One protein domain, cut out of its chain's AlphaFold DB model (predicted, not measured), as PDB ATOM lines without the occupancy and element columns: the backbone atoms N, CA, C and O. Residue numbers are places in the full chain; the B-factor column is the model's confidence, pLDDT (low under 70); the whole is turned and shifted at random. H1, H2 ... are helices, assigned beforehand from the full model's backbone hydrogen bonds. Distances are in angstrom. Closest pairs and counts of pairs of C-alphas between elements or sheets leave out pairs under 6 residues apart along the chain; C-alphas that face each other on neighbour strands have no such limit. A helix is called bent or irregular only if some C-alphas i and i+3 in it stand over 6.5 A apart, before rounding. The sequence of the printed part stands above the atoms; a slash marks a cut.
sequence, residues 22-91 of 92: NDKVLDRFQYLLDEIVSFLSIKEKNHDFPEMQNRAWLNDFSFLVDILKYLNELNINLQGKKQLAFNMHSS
ATOM      1  N   ASN A  22     235.642 -19.742 110.419       68.12
ATOM      2  CA  ASN A  22     236.320 -19.182 109.253       68.12
ATOM      3  C   ASN A  22     236.768 -20.276 108.280       68.12
ATOM      4  O   ASN A  22     236.647 -20.067 107.082       68.12
ATOM      5  N   ASP A  23     237.208 -21.434 108.773       75.31
ATOM      6  CA  ASP A  23     237.568 -22.594 107.953       75.31
ATOM      7  C   ASP A  23     236.399 -22.998 107.046       75.31
ATOM      8  O   ASP A  23     236.533 -23.009 105.831       75.31
ATOM      9  N   LYS A  24     235.192 -23.145 107.609       77.75
ATOM     10  CA  LYS A  24     233.975 -23.455 106.833       77.75
ATOM     11  C   LYS A  24     233.615 -22.389 105.796       77.75
ATOM     12  O   LYS A  24     233.055 -22.711 104.748       77.75
ATOM     13  N   VAL A  25     233.871 -21.115 106.100       82.38
ATOM     14  CA  VAL A  25     233.635 -20.008 105.159       82.38
ATOM     15  C   VAL A  25     234.649 -20.056 104.020       82.38
ATOM     16  O   VAL A  25     234.261 -19.910 102.864       82.38
ATOM     17  N   LEU A  26     235.921 -20.290 104.338       85.38
ATOM     18  CA  LEU A  26     237.008 -20.376 103.369       85.38
ATOM     19  C   LEU A  26     236.880 -21.610 102.479       85.38
ATOM     20  O   LEU A  26     237.086 -21.499 101.277       85.38
ATOM     21  N   ASP A  27     236.437 -22.733 103.035       84.50
ATOM     22  CA  ASP A  27     236.159 -23.950 102.278       84.50
ATOM     23  C   ASP A  27     235.078 -23.721 101.226       84.50
ATOM     24  O   ASP A  27     235.217 -24.057 100.049       84.50
ATOM     25  N   ARG A  28     233.989 -23.069 101.641       88.12
ATOM     26  CA  ARG A  28     232.897 -22.728 100.733       88.12
ATOM     27  C   ARG A  28     233.311 -21.677  99.709       88.12
ATOM     28  O   ARG A  28     232.842 -21.729  98.578       88.12
ATOM     29  N   PHE A  29     234.163 -20.734 100.098       88.50
ATOM     30  CA  PHE A  29     234.719 -19.743  99.184       88.50
ATOM     31  C   PHE A  29     235.619 -20.400  98.132       88.50
ATOM     32  O   PHE A  29     235.454 -20.115  96.954       88.50
ATOM     33  N   GLN A  30     236.504 -21.318  98.537       87.12
ATOM     34  CA  GLN A  30     237.360 -22.086  97.631       87.12
ATOM     35  C   GLN A  30     236.528 -22.934  96.663       87.12
ATOM     36  O   GLN A  30     236.817 -22.957  95.472       87.12
ATOM     37  N   TYR A  31     235.467 -23.582  97.155       90.25
ATOM     38  CA  TYR A  31     234.549 -24.359  96.319       90.25
ATOM     39  C   TYR A  31     233.817 -23.506  95.274       90.25
ATOM     40  O   TYR A  31     233.564 -23.985  94.179       90.25
ATOM     41  N   LEU A  32     233.471 -22.259  95.614       92.81
ATOM     42  CA  LEU A  32     232.744 -21.331  94.738       92.81
ATOM     43  C   LEU A  32     233.664 -20.366  93.983       92.81
ATOM     44  O   LEU A  32     233.187 -19.375  93.428       92.81
ATOM     45  N   LEU A  33     234.981 -20.575  94.029       91.06
ATOM     46  CA  LEU A  33     235.944 -19.580  93.571       91.06
ATOM     47  C   LEU A  33     235.773 -19.288  92.075       91.06
ATOM     48  O   LEU A  33     235.733 -18.124  91.680       91.06
ATOM     49  N   ASP A  34     235.568 -20.327  91.267       90.69
ATOM     50  CA  ASP A  34     235.335 -20.194  89.827       90.69
ATOM     51  C   ASP A  34     234.019 -19.454  89.530       90.69
ATOM     52  O   ASP A  34     233.972 -18.567  88.670       90.69
ATOM     53  N   GLU A  35     232.946 -19.746  90.269       94.19
ATOM     54  CA  GLU A  35     231.667 -19.046  90.145       94.19
ATOM     55  C   GLU A  35     231.764 -17.583  90.576       94.19
ATOM     56  O   GLU A  35     231.159 -16.717  89.943       94.19
ATOM     57  N   ILE A  36     232.532 -17.283  91.626       91.94
ATOM     58  CA  ILE A  36     232.772 -15.918  92.105       91.94
ATOM     59  C   ILE A  36     233.556 -15.130  91.055       91.94
ATOM     60  O   ILE A  36     233.151 -14.022  90.706       91.94
ATOM     61  N   VAL A  37     234.624 -15.705  90.494       90.62
ATOM     62  CA  VAL A  37     235.415 -15.095  89.411       90.62
ATOM     63  C   VAL A  37     234.538 -14.837  88.181       90.62
ATOM     64  O   VAL A  37     234.569 -13.749  87.595       90.62
ATOM     65  N   SER A  38     233.706 -15.809  87.804       92.69
ATOM     66  CA  SER A  38     232.754 -15.677  86.696       92.69
ATOM     67  C   SER A  38     231.724 -14.572  86.959       92.69
ATOM     68  O   SER A  38     231.494 -13.705  86.114       92.69
ATOM     69  N   PHE A  39     231.159 -14.525  88.165       94.25
ATOM     70  CA  PHE A  39     230.211 -13.492  88.572       94.25
ATOM     71  C   PHE A  39     230.834 -12.090  88.551       94.25
ATOM     72  O   PHE A  39     230.224 -11.159  88.019       94.25
ATOM     73  N   LEU A  40     232.049 -11.930  89.082       94.00
ATOM     74  CA  LEU A  40     232.786 -10.665  89.047       94.00
ATOM     75  C   LEU A  40     233.088 -10.226  87.611       94.00
ATOM     76  O   LEU A  40     232.973  -9.039  87.303       94.00
ATOM     77  N   SER A  41     233.370 -11.181  86.721       92.31
ATOM     78  CA  SER A  41     233.576 -10.922  85.294       92.31
ATOM     79  C   SER A  41     232.307 -10.401  84.624       92.31
ATOM     80  O   SER A  41     232.351  -9.371  83.957       92.31
ATOM     81  N   ILE A  42     231.161 -11.048  84.859       95.56
ATOM     82  CA  ILE A  42     229.850 -10.624  84.332       95.56
ATOM     83  C   ILE A  42     229.455  -9.236  84.854       95.56
ATOM     84  O   ILE A  42     228.771  -8.479  84.169       95.56
ATOM     85  N   LYS A  43     229.856  -8.898  86.082       95.62
ATOM     86  CA  LYS A  43     229.598  -7.589  86.695       95.62
ATOM     87  C   LYS A  43     230.628  -6.521  86.329       95.62
ATOM     88  O   LYS A  43     230.495  -5.409  86.829       95.62
ATOM     89  N   GLU A  44     231.630  -6.848  85.512       93.50
ATOM     90  CA  GLU A  44     232.751  -5.965  85.156       93.50
ATOM     91  C   GLU A  44     233.556  -5.471  86.380       93.50
ATOM     92  O   GLU A  44     234.226  -4.441  86.346       93.50
ATOM     93  N   LYS A  45     233.536  -6.244  87.475       93.56
ATOM     94  CA  LYS A  45     234.162  -5.921  88.771       93.56
ATOM     95  C   LYS A  45     235.487  -6.627  89.034       93.56
ATOM     96  O   LYS A  45     236.031  -6.532  90.126       93.56
ATOM     97  N   ASN A  46     236.043  -7.323  88.050       88.50
ATOM     98  CA  ASN A  46     237.332  -8.001  88.214       88.50
ATOM     99  C   ASN A  46     238.470  -7.061  88.644       88.50
ATOM    100  O   ASN A  46     239.388  -7.484  89.336       88.50
ATOM    101  N   HIS A  47     238.407  -5.791  88.241       90.75
ATOM    102  CA  HIS A  47     239.405  -4.784  88.597       90.75
ATOM    103  C   HIS A  47     239.391  -4.413  90.089       90.75
ATOM    104  O   HIS A  47     240.418  -3.977  90.600       90.75
ATOM    105  N   ASP A  48     238.262  -4.614  90.780       93.62
ATOM    106  CA  ASP A  48     238.137  -4.392  92.226       93.62
ATOM    107  C   ASP A  48     238.855  -5.486  93.035       93.62
ATOM    108  O   ASP A  48     239.195  -5.274  94.198       93.62
ATOM    109  N   PHE A  49     239.077  -6.656  92.424       91.25
ATOM    110  CA  PHE A  49     239.645  -7.848  93.059       91.25
ATOM    111  C   PHE A  49     240.741  -8.470  92.174       91.25
ATOM    112  O   PHE A  49     240.569  -9.586  91.668       91.25
ATOM    113  N   PRO A  50     241.866  -7.767  91.942       91.19
ATOM    114  CA  PRO A  50     242.949  -8.248  91.080       91.19
ATOM    115  C   PRO A  50     243.539  -9.593  91.538       91.19
ATOM    116  O   PRO A  50     244.061 -10.362  90.728       91.19
ATOM    117  N   GLU A  51     243.419  -9.913  92.826       91.06
ATOM    118  CA  GLU A  51     243.820 -11.179  93.435       91.06
ATOM    119  C   GLU A  51     243.128 -12.383  92.788       91.06
ATOM    120  O   GLU A  51     243.751 -13.424  92.591       91.06
ATOM    121  N   MET A  52     241.870 -12.216  92.368       88.31
ATOM    122  CA  MET A  52     241.054 -13.270  91.754       88.31
ATOM    123  C   MET A  52     241.540 -13.666  90.352       88.31
ATOM    124  O   MET A  52     241.124 -14.689  89.817       88.31
ATOM    125  N   GLN A  53     242.439 -12.879  89.753       86.88
ATOM    126  CA  GLN A  53     243.096 -13.189  88.479       86.88
ATOM    127  C   GLN A  53     244.558 -13.626  88.660       86.88
ATOM    128  O   GLN A  53     245.200 -14.088  87.712       86.88
ATOM    129  N   ASN A  54     245.109 -13.494  89.869       93.00
ATOM    130  CA  ASN A  54     246.501 -13.796  90.156       93.00
ATOM    131  C   ASN A  54     246.657 -15.249  90.620       93.00
ATOM    132  O   ASN A  54     246.376 -15.595  91.765       93.00
ATOM    133  N   ARG A  55     247.201 -16.103  89.745       90.81
ATOM    134  CA  ARG A  55     247.428 -17.520  90.071       90.81
ATOM    135  C   ARG A  55     248.368 -17.758  91.253       90.81
ATOM    136  O   ARG A  55     248.165 -18.732  91.965       90.81
ATOM    137  N   ALA A  56     249.378 -16.914  91.465       94.38
ATOM    138  CA  ALA A  56     250.263 -17.070  92.620       94.38
ATOM    139  C   ALA A  56     249.492 -16.816  93.921       94.38
ATOM    140  O   ALA A  56     249.546 -17.632  94.835       94.38
ATOM    141  N   TRP A  57     248.681 -15.757  93.944       93.69
ATOM    142  CA  TRP A  57     247.830 -15.446  95.088       93.69
ATOM    143  C   TRP A  57     246.797 -16.546  95.359       93.69
ATOM    144  O   TRP A  57     246.612 -16.946  96.502       93.69
ATOM    145  N   LEU A  58     246.160 -17.085  94.315       90.81
ATOM    146  CA  LEU A  58     245.206 -18.191  94.455       90.81
ATOM    147  C   LEU A  58     245.861 -19.467  95.005       90.81
ATOM    148  O   LEU A  58     245.251 -20.174  95.805       90.81
ATOM    149  N   ASN A  59     247.107 -19.745  94.615       91.75
ATOM    150  CA  ASN A  59     247.868 -20.860  95.173       91.75
ATOM    151  C   ASN A  59     248.191 -20.634  96.656       91.75
ATOM    152  O   ASN A  59     247.987 -21.542  97.460       91.75
ATOM    153  N   ASP A  60     248.641 -19.432  97.025       92.69
ATOM    154  CA  ASP A  60     248.911 -19.073  98.422       92.69
ATOM    155  C   ASP A  60     247.632 -19.149  99.270       92.69
ATOM    156  O   ASP A  60     247.649 -19.653 100.394       92.69
ATOM    157  N   PHE A  61     246.501 -18.709  98.712       89.62
ATOM    158  CA  PHE A  61     245.189 -18.836  99.332       89.62
ATOM    159  C   PHE A  61     244.823 -20.306  99.560       89.62
ATOM    160  O   PHE A  61     244.474 -20.671 100.679       89.62
ATOM    161  N   SER A  62     244.955 -21.163  98.542       89.12
ATOM    162  CA  SER A  62     244.690 -22.603  98.676       89.12
ATOM    163  C   SER A  62     245.565 -23.240  99.756       89.12
ATOM    164  O   SER A  62     245.062 -23.983 100.593       89.12
ATOM    165  N   PHE A  63     246.856 -22.905  99.784       90.50
ATOM    166  CA  PHE A  63     247.784 -23.400 100.798       90.50
ATOM    167  C   PHE A  63     247.384 -22.966 102.216       90.50
ATOM    168  O   PHE A  63     247.450 -23.752 103.162       90.50
ATOM    169  N   LEU A  64     246.921 -21.724 102.374       89.56
ATOM    170  CA  LEU A  64     246.400 -21.225 103.644       89.56
ATOM    171  C   LEU A  64     245.124 -21.964 104.070       89.56
ATOM    172  O   LEU A  64     244.992 -22.295 105.248       89.56
ATOM    173  N   VAL A  65     244.211 -22.256 103.137       87.44
ATOM    174  CA  VAL A  65     243.018 -23.065 103.432       87.44
ATOM    175  C   VAL A  65     243.413 -24.466 103.901       87.44
ATOM    176  O   VAL A  65     242.875 -24.941 104.899       87.44
ATOM    177  N   ASP A  66     244.404 -25.099 103.271       88.62
ATOM    178  CA  ASP A  66     244.890 -26.422 103.683       88.62
ATOM    179  C   ASP A  66     245.485 -26.416 105.104       88.62
ATOM    180  O   ASP A  66     245.211 -27.314 105.905       88.62
ATOM    181  N   ILE A  67     246.253 -25.379 105.462       88.69
ATOM    182  CA  ILE A  67     246.767 -25.208 106.832       88.69
ATOM    183  C   ILE A  67     245.616 -25.057 107.830       88.69
ATOM    184  O   ILE A  67     245.644 -25.667 108.902       88.69
ATOM    185  N   LEU A  68     244.614 -24.239 107.504       84.56
ATOM    186  CA  LEU A  68     243.483 -23.988 108.395       84.56
ATOM    187  C   LEU A  68     242.647 -25.246 108.624       84.56
ATOM    188  O   LEU A  68     242.306 -25.520 109.777       84.56
ATOM    189  N   LYS A  69     242.432 -26.058 107.587       84.62
ATOM    190  CA  LYS A  69     241.807 -27.382 107.703       84.62
ATOM    191  C   LYS A  69     242.572 -28.290 108.648       84.62
ATOM    192  O   LYS A  69     241.982 -28.872 109.556       84.62
ATOM    193  N   TYR A  70     243.889 -28.383 108.475       86.38
ATOM    194  CA  TYR A  70     244.719 -29.235 109.323       86.38
ATOM    195  C   TYR A  70     244.672 -28.803 110.787       86.38
ATOM    196  O   TYR A  70     244.512 -29.625 111.694       86.38
ATOM    197  N   LEU A  71     244.772 -27.494 111.031       84.75
ATOM    198  CA  LEU A  71     244.586 -26.958 112.369       84.75
ATOM    199  C   LEU A  71     243.199 -27.351 112.883       84.75
ATOM    200  O   LEU A  71     243.090 -27.806 114.018       84.75
ATOM    201  N   ASN A  72     242.158 -27.243 112.056       81.94
ATOM    202  CA  ASN A  72     240.779 -27.442 112.477       81.94
ATOM    203  C   ASN A  72     240.553 -28.884 112.935       81.94
ATOM    204  O   ASN A  72     240.041 -29.129 114.029       81.94
ATOM    205  N   GLU A  73     241.052 -29.840 112.158       84.12
ATOM    206  CA  GLU A  73     241.100 -31.248 112.540       84.12
ATOM    207  C   GLU A  73     241.867 -31.462 113.848       84.12
ATOM    208  O   GLU A  73     241.384 -32.154 114.750       84.12
ATOM    209  N   LEU A  74     243.051 -30.856 113.996       83.56
ATOM    210  CA  LEU A  74     243.842 -30.944 115.224       83.56
ATOM    211  C   LEU A  74     243.055 -30.421 116.433       83.56
ATOM    212  O   LEU A  74     243.045 -31.057 117.488       83.56
ATOM    213  N   ASN A  75     242.355 -29.303 116.287       81.19
ATOM    214  CA  ASN A  75     241.560 -28.724 117.355       81.19
ATOM    215  C   ASN A  75     240.340 -29.568 117.713       81.19
ATOM    216  O   ASN A  75     240.117 -29.812 118.895       81.19
ATOM    217  N   ILE A  76     239.601 -30.094 116.735       78.69
ATOM    218  CA  ILE A  76     238.501 -31.039 116.993       78.69
ATOM    219  C   ILE A  76     239.022 -32.248 117.782       78.69
ATOM    220  O   ILE A  76     238.438 -32.642 118.797       78.69
ATOM    221  N   ASN A  77     240.172 -32.793 117.375       81.31
ATOM    222  CA  ASN A  77     240.812 -33.918 118.053       81.31
ATOM    223  C   ASN A  77     241.239 -33.582 119.494       81.31
ATOM    224  O   ASN A  77     241.123 -34.424 120.389       81.31
ATOM    225  N   LEU A  78     241.734 -32.368 119.749       77.75
ATOM    226  CA  LEU A  78     242.137 -31.918 121.085       77.75
ATOM    227  C   LEU A  78     240.935 -31.583 121.979       77.75
ATOM    228  O   LEU A  78     240.943 -31.929 123.163       77.75
ATOM    229  N   GLN A  79     239.886 -30.968 121.432       74.19
ATOM    230  CA  GLN A  79     238.652 -30.665 122.157       74.19
ATOM    231  C   GLN A  79     237.904 -31.942 122.551       74.19
ATOM    232  O   GLN A  79     237.475 -32.052 123.697       74.19
ATOM    233  N   GLY A  80     237.829 -32.950 121.673       65.75
ATOM    234  CA  GLY A  80     237.268 -34.262 122.016       65.75
ATOM    235  C   GLY A  80     238.008 -34.936 123.181       65.75
ATOM    236  O   GLY A  80     237.385 -35.485 124.088       65.75
ATOM    237  N   LYS A  81     239.342 -34.811 123.231       60.81
ATOM    238  CA  LYS A  81     240.161 -35.313 124.351       60.81
ATOM    239  C   LYS A  81     239.941 -34.528 125.650       60.81
ATOM    240  O   LYS A  81     239.864 -35.139 126.714       60.81
ATOM    241  N   LYS A  82     239.801 -33.197 125.584       59.72
ATOM    242  CA  LYS A  82     239.467 -32.360 126.754       59.72
ATOM    243  C   LYS A  82     238.067 -32.661 127.300       59.72
ATOM    244  O   LYS A  82     237.906 -32.716 128.515       59.72
ATOM    245  N   GLN A  83     237.081 -32.912 126.435       58.12
ATOM    246  CA  GLN A  83     235.730 -33.307 126.857       58.12
ATOM    247  C   GLN A  83     235.742 -34.636 127.628       58.12
ATOM    248  O   GLN A  83     235.120 -34.735 128.683       58.12
ATOM    249  N   LEU A  84     236.507 -35.635 127.171       59.06
ATOM    250  CA  LEU A  84     236.663 -36.906 127.894       59.06
ATOM    251  C   LEU A  84     237.304 -36.719 129.280       59.06
ATOM    252  O   LEU A  84     236.860 -37.335 130.249       59.06
ATOM    253  N   ALA A  85     238.315 -35.852 129.395       57.16
ATOM    254  CA  ALA A  85     238.978 -35.562 130.668       57.16
ATOM    255  C   ALA A  85     238.078 -34.789 131.653       57.16
ATOM    256  O   ALA A  85     238.057 -35.103 132.843       57.16
ATOM    257  N   PHE A  86     237.299 -33.819 131.168       55.84
ATOM    258  CA  PHE A  86     236.361 -33.052 131.995       55.84
ATOM    259  C   PHE A  86     235.199 -33.917 132.513       55.84
ATOM    260  O   PHE A  86     234.812 -33.820 133.680       55.84
ATOM    261  N   ASN A  87     234.694 -34.835 131.680       55.28
ATOM    262  CA  ASN A  87     233.632 -35.767 132.073       55.28
ATOM    263  C   ASN A  87     234.083 -36.761 133.158       55.28
ATOM    264  O   ASN A  87     233.274 -37.166 133.992       55.28
ATOM    265  N   MET A  88     235.372 -37.119 133.197       57.44
ATOM    266  CA  MET A  88     235.924 -37.971 134.258       57.44
ATOM    267  C   MET A  88     236.045 -37.251 135.609       57.44
ATOM    268  O   MET A  88     235.830 -37.881 136.639       57.44
ATOM    269  N   HIS A  89     236.320 -35.943 135.632       53.28
ATOM    270  CA  HIS A  89     236.425 -35.173 136.882       53.28
ATOM    271  C   HIS A  89     235.078 -34.718 137.463       53.28
ATOM    272  O   HIS A  89     235.008 -34.377 138.638       53.28
ATOM    273  N   SER A  90     234.012 -34.730 136.658       52.12
ATOM    274  CA  SER A  90     232.656 -34.336 137.081       52.12
ATOM    275  C   SER A  90     231.867 -35.475 137.750       52.12
ATOM    276  O   SER A  90     230.730 -35.273 138.162       52.12
ATOM    277  N   SER A  91     232.452 -36.677 137.819       48.72
ATOM    278  CA  SER A  91     231.833 -37.892 138.377       48.72
ATOM    279  C   SER A  91     232.468 -38.335 139.706       48.72
ATOM    280  O   SER A  91     232.376 -39.508 140.062       48.72
TER     281      SER A  91
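Overview. This is residues 22 to 91 of the 92 residues of an uncharacterized protein of Anncaliia algerae PRA109 (UniProt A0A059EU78). One long helix, H4, makes the length of this model, and the chain is folded back on itself in two unequal arms: the long arm is H4, and the other, much shorter and broken in two, is H2 and H1, with H1 packing on residues 62 to 72 of H4. The small helix H3 sits at the turn between the arms, and the last part of the long arm, residues 73 to 91, sticks out free. The printed part has 70 residues with four named helices, in the order H1, H2, H3, H4, and no named strand; the class is all helix. The whole is extended, with a radius of gyration of the C-alphas of 18.6 A and spans of 62 by 21 by 16 A.

Arrangement. H1, residues 22 to 31, touches H4, residues 55 to 89, and its closest C-alphas there are those of Asp 23 and Leu 68, 6.1 A apart. The two run opposite ways at a steep tilt of 39 degrees, and H4 touches H1 with residues 62 to 72 alone. H1 and H2, residues 33 to 42, meet only through their link. H2 and H4 are apart. H2 is close to but not clearly touching H3, residues 50 to 53, with the C-alphas of Val 37 and Met 52 the closest at 6.4 A. H3 and H4 only just touch, and only at the corner by their link, with 3 pairs of C-alphas within 8 A; the closest are those of Glu 51 and Trp 57, 6.1 A apart. H1 and H3 are apart. In H1, H2 and H4 every O i to N i+4 pair is within hydrogen-bond range; H3 is too short for such a pair, and its one O i to N i+3 pair is within range.

Along the chain. H1 begins at C-alpha 22, at (236.320, -19.182, 109.253), and is 14.0 A from first to last C-alpha. H2 is 14.2 A long and ends at C-alpha 42, at (229.850, -10.624, 84.332). H3 has four residues. H4, with 35 residues, is 51.2 A long and not bent, from C-alpha 55 at (247.428, -17.520, 90.071) to C-alpha 89 at (236.425, -35.173, 136.882).

Size, cuts and confidence. The two C-alphas farthest apart are those of Glu 44 and Ser 91, at 62.1 A. Residues 73 to 91, of which 73 to 89 belong to H4, stand free; the body without them has 51 residues and spans 36 by 20 by 14 A. The links H1 to H2 and H3 to H4 are tight, the link H2 to H3 is short with 7 residues, and the printed part has no cut. The mean pLDDT of the printed part is 82.7, and it is under 70 at residue 22 and at residues 80 to 91.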